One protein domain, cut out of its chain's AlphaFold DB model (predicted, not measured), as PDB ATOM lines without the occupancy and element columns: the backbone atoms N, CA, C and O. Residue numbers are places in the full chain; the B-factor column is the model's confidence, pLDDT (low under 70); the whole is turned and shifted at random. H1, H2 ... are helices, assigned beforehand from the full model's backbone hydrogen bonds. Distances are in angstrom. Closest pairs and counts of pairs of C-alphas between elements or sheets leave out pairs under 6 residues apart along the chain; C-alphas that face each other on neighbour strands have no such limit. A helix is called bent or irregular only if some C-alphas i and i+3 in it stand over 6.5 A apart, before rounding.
ATOM      1  N   ALA A  20     106.472  49.559  59.093       95.31
ATOM      2  CA  ALA A  20     105.526  48.507  59.452       95.31
ATOM      3  C   ALA A  20     105.838  47.183  58.734       95.31
ATOM      4  O   ALA A  20     105.857  46.126  59.365       95.31
ATOM      5  N   LEU A  21     106.142  47.232  57.433       95.50
ATOM      6  CA  LEU A  21     106.451  46.041  56.637       95.50
ATOM      7  C   LEU A  21     107.782  45.400  57.052       95.50
ATOM      8  O   LEU A  21     107.824  44.220  57.401       95.50
ATOM      9  N   PHE A  22     108.869  46.170  57.048       92.94
ATOM     10  CA  PHE A  22     110.203  45.656  57.356       92.94
ATOM     11  C   PHE A  22     110.376  45.350  58.846       92.94
ATOM     12  O   PHE A  22     110.986  44.340  59.194       92.94
ATOM     13  N   GLY A  23     109.782  46.157  59.727       94.19
ATOM     14  CA  GLY A  23     109.702  45.872  61.158       94.19
ATOM     15  C   GLY A  23     108.883  44.614  61.440       94.19
ATOM     16  O   GLY A  23     109.304  43.778  62.235       94.19
ATOM     17  N   GLY A  24     107.768  44.415  60.731       93.19
ATOM     18  CA  GLY A  24     106.986  43.181  60.791       93.19
ATOM     19  C   GLY A  24     107.806  41.954  60.392       93.19
ATOM     20  O   GLY A  24     107.852  40.980  61.141       93.19
ATOM     21  N   ILE A  25     108.519  42.017  59.262       90.94
ATOM     22  CA  ILE A  25     109.424  40.942  58.817       90.94
ATOM     23  C   ILE A  25     110.499  40.670  59.870       90.94
ATOM     24  O   ILE A  25     110.732  39.514  60.216       90.94
ATOM     25  N   TRP A  26     111.126  41.710  60.418       92.56
ATOM     26  CA  TRP A  26     112.121  41.560  61.477       92.56
ATOM     27  C   TRP A  26     111.541  40.861  62.717       92.56
ATOM     28  O   TRP A  26     112.142  39.916  63.236       92.56
ATOM     29  N   LEU A  27     110.334  41.246  63.147       91.81
ATOM     30  CA  LEU A  27     109.644  40.640  64.290       91.81
ATOM     31  C   LEU A  27     109.348  39.148  64.089       91.81
ATOM     32  O   LEU A  27     109.411  38.391  65.063       91.81
ATOM     33  N   LEU A  28     109.095  38.698  62.853       87.94
ATOM     34  CA  LEU A  28     108.900  37.272  62.547       87.94
ATOM     35  C   LEU A  28     110.121  36.415  62.908       87.94
ATOM     36  O   LEU A  28     109.961  35.229  63.192       87.94
ATOM     37  N   PHE A  29     111.317  37.003  62.945       86.81
ATOM     38  CA  PHE A  29     112.550  36.326  63.351       86.81
ATOM     39  C   PHE A  29     112.934  36.634  64.797       86.81
ATOM     40  O   PHE A  29     113.296  35.725  65.549       86.81
ATOM     41  N   ALA A  30     112.811  37.897  65.212       89.31
ATOM     42  CA  ALA A  30     113.208  38.346  66.542       89.31
ATOM     43  C   ALA A  30     112.380  37.682  67.648       89.31
ATOM     44  O   ALA A  30     112.939  37.193  68.630       89.31
ATOM     45  N   VAL A  31     111.055  37.600  67.478       89.50
ATOM     46  CA  VAL A  31     110.158  37.072  68.516       89.50
ATOM     47  C   VAL A  31     110.408  35.583  68.785       89.50
ATOM     48  O   VAL A  31     110.575  35.217  69.953       89.50
ATOM     49  N   PRO A  32     110.474  34.692  67.776       84.25
ATOM     50  CA  PRO A  32     110.822  33.298  68.022       84.25
ATOM     51  C   PRO A  32     112.210  33.099  68.614       84.25
ATOM     52  O   PRO A  32     112.362  32.248  69.492       84.25
ATOM     53  N   LEU A  33     113.203  33.869  68.159       86.56
ATOM     54  CA  LEU A  33     114.563  33.754  68.675       86.56
ATOM     55  C   LEU A  33     114.625  34.166  70.149       86.56
ATOM     56  O   LEU A  33     115.191  33.433  70.955       86.56
ATOM     57  N   ALA A  34     113.978  35.275  70.518       89.69
ATOM     58  CA  ALA A  34     113.891  35.735  71.901       89.69
ATOM     59  C   ALA A  34     113.177  34.711  72.795       89.69
ATOM     60  O   ALA A  34     113.682  34.353  73.858       89.69
ATOM     61  N   ARG A  35     112.042  34.162  72.341       86.69
ATOM     62  CA  ARG A  35     111.336  33.085  73.059       86.69
ATOM     63  C   ARG A  35     112.206  31.839  73.220       86.69
ATOM     64  O   ARG A  35     112.198  31.231  74.286       86.69
ATOM     65  N   GLY A  36     112.963  31.478  72.186       84.44
ATOM     66  CA  GLY A  36     113.940  30.394  72.238       84.44
ATOM     67  C   GLY A  36     115.038  30.663  73.264       84.44
ATOM     68  O   GLY A  36     115.313  29.808  74.098       84.44
ATOM     69  N   ALA A  37     115.624  31.860  73.261       88.31
ATOM     70  CA  ALA A  37     116.679  32.237  74.199       88.31
ATOM     71  C   ALA A  37     116.183  32.176  75.649       88.31
ATOM     72  O   ALA A  37     116.828  31.558  76.492       88.31
ATOM     73  N   ILE A  38     114.991  32.719  75.914       90.31
ATOM     74  CA  ILE A  38     114.341  32.643  77.229       90.31
ATOM     75  C   ILE A  38     114.105  31.183  77.630       90.31
ATOM     76  O   ILE A  38     114.432  30.804  78.748       90.31
ATOM     77  N   ALA A  39     113.594  30.341  76.729       84.88
ATOM     78  CA  ALA A  39     113.378  28.921  77.014       84.88
ATOM     79  C   ALA A  39     114.687  28.149  77.270       84.88
ATOM     80  O   ALA A  39     114.703  27.209  78.063       84.88
ATOM     81  N   GLY A  40     115.778  28.525  76.597       86.25
ATOM     82  CA  GLY A  40     117.107  27.961  76.827       86.25
ATOM     83  C   GLY A  40     117.669  28.353  78.193       86.25
ATOM     84  O   GLY A  40     118.178  27.493  78.908       86.25
ATOM     85  N   LEU A  41     117.501  29.625  78.572       89.56
ATOM     86  CA  LEU A  41     117.870  30.159  79.884       89.56
ATOM     87  C   LEU A  41     117.100  29.474  81.014       89.56
ATOM     88  O   LEU A  41     117.714  28.973  81.951       89.56
ATOM     89  N   THR A  42     115.770  29.408  80.916       88.50
ATOM     90  CA  THR A  42     114.925  28.828  81.974       88.50
ATOM     91  C   THR A  42     115.147  27.331  82.153       88.50
ATOM     92  O   THR A  42     115.040  26.829  83.267       88.50
ATOM     93  N   ALA A  43     115.482  26.611  81.080       86.19
ATOM     94  CA  ALA A  43     115.771  25.182  81.136       86.19
ATOM     95  C   ALA A  43     117.239  24.853  81.459       86.19
ATOM     96  O   ALA A  43     117.577  23.674  81.550       86.19
ATOM     97  N   GLY A  44     118.130  25.851  81.538       89.50
ATOM     98  CA  GLY A  44     119.578  25.629  81.641       89.50
ATOM     99  C   GLY A  44     120.179  24.870  80.448       89.50
ATOM    100  O   GLY A  44     121.292  24.355  80.535       89.50
ATOM    101  N   ASN A  45     119.453  24.775  79.328       88.38
ATOM    102  CA  ASN A  45     119.851  24.022  78.143       88.38
ATOM    103  C   ASN A  45     119.627  24.850  76.875       88.38
ATOM    104  O   ASN A  45     118.538  24.897  76.301       88.38
ATOM    105  N   TRP A  46     120.711  25.438  76.384       88.19
ATOM    106  CA  TRP A  46     120.733  26.271  75.186       88.19
ATOM    107  C   TRP A  46     120.501  25.521  73.868       88.19
ATOM    108  O   TRP A  46     120.261  26.167  72.848       88.19
ATOM    109  N   TRP A  47     120.541  24.183  73.863       87.94
ATOM    110  CA  TRP A  47     120.162  23.381  72.695       87.94
ATOM    111  C   TRP A  47     118.650  23.265  72.517       87.94
ATOM    112  O   TRP A  47     118.190  23.035  71.401       87.94
ATOM    113  N   ARG A  48     117.880  23.467  73.592       84.31
ATOM    114  CA  ARG A  48     116.429  23.258  73.636       84.31
ATOM    115  C   ARG A  48     115.639  23.959  72.521       84.31
ATOM    116  O   ARG A  48     114.714  23.348  71.996       84.31
ATOM    117  N   PRO A  49     115.977  25.188  72.085       80.75
ATOM    118  CA  PRO A  49     115.263  25.847  70.984       80.75
ATOM    119  C   PRO A  49     115.456  25.182  69.615       80.75
ATOM    120  O   PRO A  49     114.647  25.388  68.711       80.75
ATOM    121  N   PHE A  50     116.524  24.396  69.463       86.19
ATOM    122  CA  PHE A  50     116.862  23.668  68.242       86.19
ATOM    123  C   PHE A  50     116.422  22.202  68.291       86.19
ATOM    124  O   PHE A  50     116.571  21.491  67.298       86.19
ATOM    125  N   GLU A  51     115.902  21.744  69.428       85.25
ATOM    126  CA  GLU A  51     115.368  20.401  69.628       85.25
ATOM    127  C   GLU A  51     113.881  20.327  69.238       85.25
ATOM    128  O   GLU A  51     113.165  21.337  69.267       85.25
ATOM    129  N   PRO A  52     113.382  19.132  68.879       81.00
ATOM    130  CA  PRO A  52     111.951  18.921  68.754       81.00
ATOM    131  C   PRO A  52     111.290  19.020  70.135       81.00
ATOM    132  O   PRO A  52     111.825  18.560  71.143       81.00
ATOM    133  N   ASN A  53     110.098  19.611  70.194       76.25
ATOM    134  CA  ASN A  53     109.293  19.626  71.412       76.25
ATOM    135  C   ASN A  53     108.722  18.229  71.727       76.25
ATOM    136  O   ASN A  53     108.834  17.299  70.932       76.25
ATOM    137  N   ALA A  54     108.027  18.093  72.862       73.25
ATOM    138  CA  ALA A  54     107.408  16.832  73.295       73.25
ATOM    139  C   ALA A  54     106.387  16.236  72.298       73.25
ATOM    140  O   ALA A  54     106.016  15.075  72.416       73.25
ATOM    141  N   ARG A  55     105.928  17.017  71.310       76.25
ATOM    142  CA  ARG A  55     105.039  16.578  70.221       76.25
ATOM    143  C   ARG A  55     105.799  16.315  68.910       76.25
ATOM    144  O   ARG A  55     105.177  16.257  67.853       76.25
ATOM    145  N   GLY A  56     107.132  16.250  68.949       71.38
ATOM    146  CA  GLY A  56     108.001  16.054  67.784       71.38
ATOM    147  C   GLY A  56     108.132  17.272  66.860       71.38
ATOM    148  O   GLY A  56     108.739  17.173  65.797       71.38
ATOM    149  N   ARG A  57     107.566  18.432  67.225       74.19
ATOM    150  CA  ARG A  57     107.577  19.642  66.387       74.19
ATOM    151  C   ARG A  57     108.704  20.578  66.801       74.19
ATOM    152  O   ARG A  57     108.880  20.869  67.979       74.19
ATOM    153  N   TYR A  58     109.418  21.117  65.827       73.06
ATOM    154  CA  TYR A  58     110.425  22.144  66.071       73.06
ATOM    155  C   TYR A  58     109.771  23.531  66.171       73.06
ATOM    156  O   TYR A  58     108.794  23.815  65.472       73.06
ATOM    157  N   GLY A  59     110.307  24.399  67.038       66.25
ATOM    158  CA  GLY A  59     109.898  25.808  67.126       66.25
ATOM    159  C   GLY A  59     110.220  26.588  65.841       66.25
ATOM    160  O   GLY A  59     110.881  26.050  64.957       66.25
ATOM    161  N   PRO A  60     109.820  27.864  65.698       62.69
ATOM    162  CA  PRO A  60     109.958  28.594  64.427       62.69
ATOM    163  C   PRO A  60     111.413  28.706  63.934       62.69
ATOM    164  O   PRO A  60     111.658  28.734  62.732       62.69
ATOM    165  N   VAL A  61     112.366  28.666  64.868       65.00
ATOM    166  CA  VAL A  61     113.821  28.696  64.643       65.00
ATOM    167  C   VAL A  61     114.348  27.424  63.949       65.00
ATOM    168  O   VAL A  61     115.419  27.450  63.358       65.00
ATOM    169  N   ALA A  62     113.607  26.309  63.993       66.31
ATOM    170  CA  ALA A  62     114.022  25.012  63.437       66.31
ATOM    171  C   ALA A  62     112.880  24.228  62.735       66.31
ATOM    172  O   ALA A  62     113.069  23.106  62.252       66.31
ATOM    173  N   GLY A  63     111.673  24.797  62.687       66.12
ATOM    174  CA  GLY A  63     110.446  24.170  62.185       66.12
ATOM    175  C   GLY A  63     110.183  24.384  60.703       66.12
ATOM    176  O   GLY A  63     109.559  23.533  60.076       66.12
ATOM    177  N   SER A  64     110.699  25.464  60.116       68.12
ATOM    178  CA  SER A  64     110.592  25.695  58.671       68.12
ATOM    179  C   SER A  64     111.619  24.853  57.904       68.12
ATOM    180  O   SER A  64     112.711  24.583  58.403       68.12
ATOM    181  N   ARG A  65     111.291  24.479  56.657       66.00
ATOM    182  CA  ARG A  65     112.222  23.785  55.745       66.00
ATOM    183  C   ARG A  65     113.533  24.552  55.540       66.00
ATOM    184  O   ARG A  65     114.582  23.936  55.426       66.00
ATOM    185  N   PHE A  66     113.471  25.884  55.551       61.75
ATOM    186  CA  PHE A  66     114.633  26.754  55.370       61.75
ATOM    187  C   PHE A  66     115.539  26.775  56.603       61.75
ATOM    188  O   PHE A  66     116.735  27.007  56.480       61.75
ATOM    189  N   PHE A  67     114.983  26.483  57.783       69.12
ATOM    190  CA  PHE A  67     115.720  26.478  59.048       69.12
ATOM    191  C   PHE A  67     115.996  25.068  59.582       69.12
ATOM    192  O   PHE A  67     116.488  24.906  60.697       69.12
ATOM    193  N   ALA A  68     115.721  24.033  58.784       72.44
ATOM    194  CA  ALA A  68     115.981  22.647  59.158       72.44
ATOM    195  C   ALA A  68     117.475  22.375  59.408       72.44
ATOM    196  O   ALA A  68     117.809  21.544  60.248       72.44
ATOM    197  N   SER A  69     118.370  23.119  58.749       76.75
ATOM    198  CA  SER A  69     119.824  23.067  58.957       76.75
ATOM    199  C   SER A  69     120.260  23.477  60.369       76.75
ATOM    200  O   SER A  69     121.306  23.037  60.843       76.75
ATOM    201  N   PHE A  70     119.455  24.276  61.075       80.19
ATOM    202  CA  PHE A  70     119.759  24.728  62.434       80.19
ATOM    203  C   PHE A  70     119.282  23.758  63.515       80.19
ATOM    204  O   PHE A  70     119.591  23.974  64.688       80.19
ATOM    205  N   ARG A  71     118.583  22.673  63.150       85.25
ATOM    206  CA  ARG A  71     118.158  21.633  64.097       85.25
ATOM    207  C   ARG A  71     119.351  21.092  64.881       85.25
ATOM    208  O   ARG A  71     120.485  21.022  64.383       85.25
ATOM    209  N   ALA A  72     119.097  20.760  66.141       84.25
ATOM    210  CA  ALA A  72     120.086  20.116  66.982       84.25
ATOM    211  C   ALA A  72     120.454  18.761  66.354       84.25
ATOM    212  O   ALA A  72     119.554  18.020  65.951       84.25
ATOM    213  N   PRO A  73     121.751  18.430  66.259       83.50
ATOM    214  CA  PRO A  73     122.149  17.085  65.893       83.50
ATOM    215  C   PRO A  73     121.794  16.118  67.034       83.50
ATOM    216  O   PRO A  73     121.424  16.536  68.144       83.50
ATOM    217  N   GLU A  74     121.946  14.824  66.760       83.50
ATOM    218  CA  GLU A  74     121.876  13.771  67.775       83.50
ATOM    219  C   GLU A  74     122.702  14.159  69.015       83.50
ATOM    220  O   GLU A  74     123.765  14.772  68.855       83.50
ATOM    221  N   PRO A  75     122.238  13.837  70.241       82.88
ATOM    222  CA  PRO A  75     122.904  14.226  71.487       82.88
ATOM    223  C   PRO A  75     124.412  13.967  71.503       82.88
ATOM    224  O   PRO A  75     125.177  14.816  71.958       82.88
ATOM    225  N   GLU A  76     124.829  12.851  70.914       86.88
ATOM    226  CA  GLU A  76     126.212  12.371  70.837       86.88
ATOM    227  C   GLU A  76     127.118  13.244  69.952       86.88
ATOM    228  O   GLU A  76     128.331  13.281  70.133       86.88
ATOM    229  N   ARG A  77     126.536  13.993  69.008       86.25
ATOM    230  CA  ARG A  77     127.256  14.841  68.041       86.25
ATOM    231  C   ARG A  77     127.192  16.330  68.389       86.25
ATOM    232  O   ARG A  77     127.558  17.182  67.576       86.25
ATOM    233  N   ARG A  78     126.681  16.683  69.572       89.38
ATOM    234  CA  ARG A  78     126.539  18.082  70.000       89.38
ATOM    235  C   ARG A  78     127.877  18.655  70.431       89.38
ATOM    236  O   ARG A  78     128.512  18.170  71.358       89.38
ATOM    237  N   THR A  79     128.265  19.761  69.808       91.56
ATOM    238  CA  THR A  79     129.502  20.477  70.136       91.56
ATOM    239  C   THR A  79     129.210  21.914  70.550       91.56
ATOM    240  O   THR A  79     128.330  22.569  69.990       91.56
ATOM    241  N   ARG A  80     129.978  22.451  71.510       90.19
ATOM    242  CA  ARG A  80     129.846  23.862  71.932       90.19
ATOM    243  C   ARG A  80     130.006  24.826  70.751       90.19
ATOM    244  O   ARG A  80     129.235  25.770  70.631       90.19
ATOM    245  N   ALA A  81     130.942  24.539  69.846       91.12
ATOM    246  CA  ALA A  81     131.128  25.305  68.614       91.12
ATOM    247  C   ALA A  81     129.874  25.283  67.723       91.12
ATOM    248  O   ALA A  81     129.426  26.329  67.261       91.12
ATOM    249  N   GLY A  82     129.250  24.114  67.545       88.75
ATOM    250  CA  GLY A  82     128.015  23.986  66.773       88.75
ATOM    251  C   GLY A  82     126.846  24.774  67.370       88.75
ATOM    252  O   GLY A  82     126.022  25.299  66.621       88.75
ATOM    253  N   LEU A  83     126.774  24.884  68.697       90.50
ATOM    254  CA  LEU A  83     125.777  25.713  69.374       90.50
ATOM    255  C   LEU A  83     126.035  27.207  69.139       90.50
ATOM    256  O   LEU A  83     125.118  27.939  68.772       90.50
ATOM    257  N   LEU A  84     127.286  27.642  69.317       92.31
ATOM    258  CA  LEU A  84     127.696  29.034  69.130       92.31
ATOM    259  C   LEU A  84     127.444  29.515  67.703       92.31
ATOM    260  O   LEU A  84     126.894  30.594  67.524       92.31
ATOM    261  N   ILE A  85     127.772  28.704  66.694       90.62
ATOM    262  CA  ILE A  85     127.535  29.048  65.284       90.62
ATOM    263  C   ILE A  85     126.042  29.257  65.011       90.62
ATOM    264  O   ILE A  85     125.670  30.227  64.354       90.62
ATOM    265  N   ARG A  86     125.168  28.386  65.537       90.31
ATOM    266  CA  ARG A  86     123.711  28.511  65.347       90.31
ATOM    267  C   ARG A  86     123.190  29.824  65.920       90.31
ATOM    268  O   ARG A  86     122.490  30.551  65.221       90.31
ATOM    269  N   TRP A  87     123.550  30.135  67.164       90.44
ATOM    270  CA  TRP A  87     123.170  31.402  67.791       90.44
ATOM    271  C   TRP A  87     123.778  32.602  67.069       90.44
ATOM    272  O   TRP A  87     123.068  33.566  66.794       90.44
ATOM    273  N   GLY A  88     125.057  32.522  66.701       91.81
ATOM    274  CA  GLY A  88     125.773  33.580  65.995       91.81
ATOM    275  C   GLY A  88     125.125  33.938  64.662       91.81
ATOM    276  O   GLY A  88     124.889  35.113  64.399       91.81
ATOM    277  N   ILE A  89     124.748  32.945  63.852       90.31
ATOM    278  CA  ILE A  89     124.059  33.190  62.576       90.31
ATOM    279  C   ILE A  89     122.721  33.896  62.806       90.31
ATOM    280  O   ILE A  89     122.414  34.865  62.117       90.31
ATOM    281  N   TRP A  90     121.938  33.459  63.794       88.00
ATOM    282  CA  TRP A  90     120.667  34.107  64.104       88.00
ATOM    283  C   TRP A  90     120.835  35.553  64.579       88.00
ATOM    284  O   TRP A  90     120.057  36.416  64.176       88.00
ATOM    285  N   VAL A  91     121.871  35.840  65.369       91.44
ATOM    286  CA  VAL A  91     122.221  37.214  65.759       91.44
ATOM    287  C   VAL A  91     122.578  38.054  64.530       91.44
ATOM    288  O   VAL A  91     122.054  39.156  64.381       91.44
ATOM    289  N   VAL A  92     123.396  37.527  63.612       92.88
ATOM    290  CA  VAL A  92     123.747  38.217  62.358       92.88
ATOM    291  C   VAL A  92     122.502  38.506  61.515       92.88
ATOM    292  O   VAL A  92     122.345  39.623  61.028       92.88
ATOM    293  N   VAL A  93     121.585  37.542  61.389       89.94
ATOM    294  CA  VAL A  93     120.307  37.728  60.679       89.94
ATOM    295  C   VAL A  93     119.475  38.839  61.321       89.94
ATOM    296  O   VAL A  93     118.954  39.690  60.603       89.94
ATOM    297  N   LEU A  94     119.373  38.877  62.653       91.50
ATOM    298  CA  LEU A  94     118.624  39.932  63.341       91.50
ATOM    299  C   LEU A  94     119.236  41.316  63.161       91.50
ATOM    300  O   LEU A  94     118.487  42.276  62.987       91.50
ATOM    301  N   ILE A  95     120.563  41.426  63.196       94.25
ATOM    302  CA  ILE A  95     121.255  42.699  62.965       94.25
ATOM    303  C   ILE A  95     121.039  43.148  61.517       94.25
ATOM    304  O   ILE A  95     120.622  44.281  61.283       94.25
ATOM    305  N   GLY A  96     121.250  42.251  60.548       93.31
ATOM    306  CA  GLY A  96     121.089  42.556  59.127       93.31
ATOM    307  C   GLY A  96     119.664  42.979  58.769       93.31
ATOM    308  O   GLY A  96     119.468  44.012  58.134       93.31
ATOM    309  N   LEU A  97     118.659  42.230  59.231       90.81
ATOM    310  CA  LEU A  97     117.250  42.577  59.012       90.81
ATOM    311  C   LEU A  97     116.815  43.815  59.805       90.81
ATOM    312  O   LEU A  97     115.898  44.514  59.383       90.81
ATOM    313  N   GLY A  98     117.437  44.069  60.958       93.25
ATOM    314  CA  GLY A  98     117.091  45.177  61.846       93.25
ATOM    315  C   GLY A  98     117.649  46.522  61.392       93.25
ATOM    316  O   GLY A  98     117.095  47.557  61.755       93.25
ATOM    317  N   TYR A  99     118.702  46.523  60.571       95.38
ATOM    318  CA  TYR A  99     119.370  47.744  60.127       95.38
ATOM    319  C   TYR A  99     118.409  48.711  59.424       95.38
ATOM    320  O   TYR A  99     118.242  49.850  59.854       95.38
ATOM    321  N   TYR A 100     117.718  48.249  58.382       92.00
ATOM    322  CA  TYR A 100     116.813  49.097  57.609       92.00
ATOM    323  C   TYR A 100     115.644  49.678  58.435       92.00
ATOM    324  O   TYR A 100     115.504  50.903  58.464       92.00
ATOM    325  N   PRO A 101     114.836  48.887  59.173       90.94
ATOM    326  CA  PRO A 101     113.780  49.453  60.011       90.94
ATOM    327  C   PRO A 101     114.331  50.378  61.108       90.94
ATOM    328  O   PRO A 101     113.706  51.397  61.387       90.94
ATOM    329  N   ALA A 102     115.516  50.111  61.670       93.62
ATOM    330  CA  ALA A 102     116.146  51.030  62.620       93.62
ATOM    331  C   ALA A 102     116.472  52.392  61.980       93.62
ATOM    332  O   ALA A 102     116.163  53.428  62.567       93.62
ATOM    333  N   THR A 103     117.016  52.411  60.758       94.25
ATOM    334  CA  THR A 103     117.270  53.678  60.045       94.25
ATOM    335  C   THR A 103     115.983  54.452  59.745       94.25
ATOM    336  O   THR A 103     115.964  55.675  59.870       94.25
ATOM    337  N   LEU A 104     114.882  53.760  59.426       91.12
ATOM    338  CA  LEU A 104     113.574  54.394  59.233       91.12
ATOM    339  C   LEU A 104     113.041  55.025  60.524       91.12
ATOM    340  O   LEU A 104     112.495  56.126  60.475       91.12
ATOM    341  N   VAL A 105     113.221  54.362  61.671       92.44
ATOM    342  CA  VAL A 105     112.854  54.920  62.983       92.44
ATOM    343  C   VAL A 105     113.639  56.198  63.266       92.44
ATOM    344  O   VAL A 105     113.032  57.207  63.610       92.44
ATOM    345  N   VAL A 106     114.964  56.178  63.084       94.94
ATOM    346  CA  VAL A 106     115.817  57.361  63.297       94.94
ATOM    347  C   VAL A 106     115.352  58.521  62.420       94.94
ATOM    348  O   VAL A 106     115.093  59.607  62.932       94.94
ATOM    349  N   ARG A 107     115.127  58.263  61.127       91.25
ATOM    350  CA  ARG A 107     114.646  59.271  60.175       91.25
ATOM    351  C   ARG A 107     113.302  59.877  60.586       91.25
ATOM    352  O   ARG A 107     113.123  61.086  60.503       91.25
ATOM    353  N   LEU A 108     112.348  59.055  61.024       90.94
ATOM    354  CA  LEU A 108     111.039  59.535  61.479       90.94
ATOM    355  C   LEU A 108     111.153  60.391  62.748       90.94
ATOM    356  O   LEU A 108     110.476  61.413  62.859       90.94
ATOM    357  N   ILE A 109     112.030  60.005  63.680       93.00
ATOM    358  CA  ILE A 109     112.300  60.778  64.899       93.00
ATOM    359  C   ILE A 109     112.910  62.136  64.545       93.00
ATOM    360  O   ILE A 109     112.492  63.149  65.099       93.00
ATOM    361  N   GLU A 110     113.868  62.180  63.623       91.50
ATOM    362  CA  GLU A 110     114.480  63.431  63.167       91.50
ATOM    363  C   GLU A 110     113.443  64.373  62.548       91.50
ATOM    364  O   GLU A 110     113.347  65.518  62.981       91.50
ATOM    365  N   ILE A 111     112.595  63.873  61.641       87.38
ATOM    366  CA  ILE A 111     111.521  64.668  61.016       87.38
ATOM    367  C   ILE A 111     110.544  65.211  62.072       87.38
ATOM    368  O   ILE A 111     110.146  66.373  62.017       87.38
ATOM    369  N   SER A 112     110.194  64.401  63.078       85.12
ATOM    370  CA  SER A 112     109.293  64.829  64.161       85.12
ATOM    371  C   SER A 112     109.880  65.901  65.081       85.12
ATOM    372  O   SER A 112     109.132  66.557  65.795       85.12
ATOM    373  N   ARG A 113     111.209  66.065  65.097       88.00
ATOM    374  CA  ARG A 113     111.895  67.101  65.886       88.00
ATOM    375  C   ARG A 113     112.044  68.414  65.124       88.00
ATOM    376  O   ARG A 113     112.300  69.435  65.753       88.00
ATOM    377  N   THR A 114     111.955  68.375  63.796       78.06
ATOM    378  CA  THR A 114     112.078  69.552  62.923       78.06
ATOM    379  C   THR A 114     110.733  70.121  62.474       78.06
ATOM    380  O   THR A 114     110.723  71.184  61.859       78.06
ATOM    381  N   THR A 115     109.633  69.414  62.752       61.62
ATOM    382  CA  THR A 115     108.247  69.861  62.522       61.62
ATOM    383  C   THR A 115     107.697  70.499  63.789       61.62
ATOM    384  O   THR A 115     107.017  71.542  63.674       61.62
TER     385      THR A 115
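AT A GLANCE: This is residues 20 to 115 of the 115 residues of an uncharacterized protein of Janibacter sp. HTCC2649 (UniProt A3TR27). Two long helices, H1 and H4, run opposite ways as a narrow V, close together near Trp 26 and Leu 97 and spreading toward the other end, where a loop-rich head of residues 43 to 59 and the short H2 and H3 lies. H4 is the longer helix and bends, and residues 106 to 115, of which 106 to 114 belong to H4, stick out beyond the rest. The printed part has 96 residues, with four named helices in the order H1, H2, H3, H4 and no named strand; the class is all helix. The whole is loose, with a radius of gyration of the C-alphas of 16.6 A, and spans 60 by 26 by 26 A.

IN THESE COORDINATES: H1 holds residues 20 to 42 and is 31.4 A long, from C-alpha 20 at (105.526, 48.507, 59.452) to C-alpha 42 at (114.925, 28.828, 81.974). It has a kink of 30 degrees near residue 27 but is neither bent nor irregular, though only just: C-alphas 28 and 31 are 6.1 A apart. H2 holds residues 60 to 63. H3, residues 65 to 70, is irregular, with C-alphas 66 and 69 7.3 A apart. H4, residues 80 to 114, was assigned as one helix by its hydrogen bonds but is bent, with C-alphas 97 and 100 6.7 A apart. Its arm H4a, residues 80 to 97, is 26.0 A long; its arm H4b, residues 100 to 114, is 21.7 A long and ends with C-alpha 114 at (112.078, 69.552, 62.923).

HOW THE PARTS SIT: H1 touches H2 with residues 29 to 36 alone; the closest C-alphas, of Pro 32 and Pro 60, are 6.0 A apart. H1 and H4a touch at a shallow tilt of 25 degrees, opposite ways, H4a with residues 90 to 97 alone; the closest C-alphas, of Trp 26 and Leu 97, are 5.8 A apart. H1 and H4b only just touch, with 3 pairs of C-alphas within 8 A, and only at their ends; the closest, of Gly 23 and Pro 101, are 5.5 A apart. H2 and H3 touch only at the corner, the closest C-alphas being those of Ala 62 and Ala 68, 5.3 A apart. H3 and H4a are close but not clearly touching; H1 and H3 are apart. Each O i to N i+4 pair is within hydrogen-bond range in H4a and H4b, against 17 of 19 in H1 and 0 of 2 in H3, which has 1 of 3 O i to N i+3 pairs within range; H2 is too short for an O i to N i+4 pair.

THE WHOLE: The C-alphas of Glu 76 and Thr 115, the two farthest apart, are 60.8 A apart. Residues 106 to 115, of which 106 to 114 belong to H4, stand free; the body without them spans 45 by 27 by 26 A. The printed part has no cut. The link from H1 to H2 is long, with 17 residues. The mean pLDDT of the printed part is 85.4; residues 59 to 67 and residue 115 are under 70.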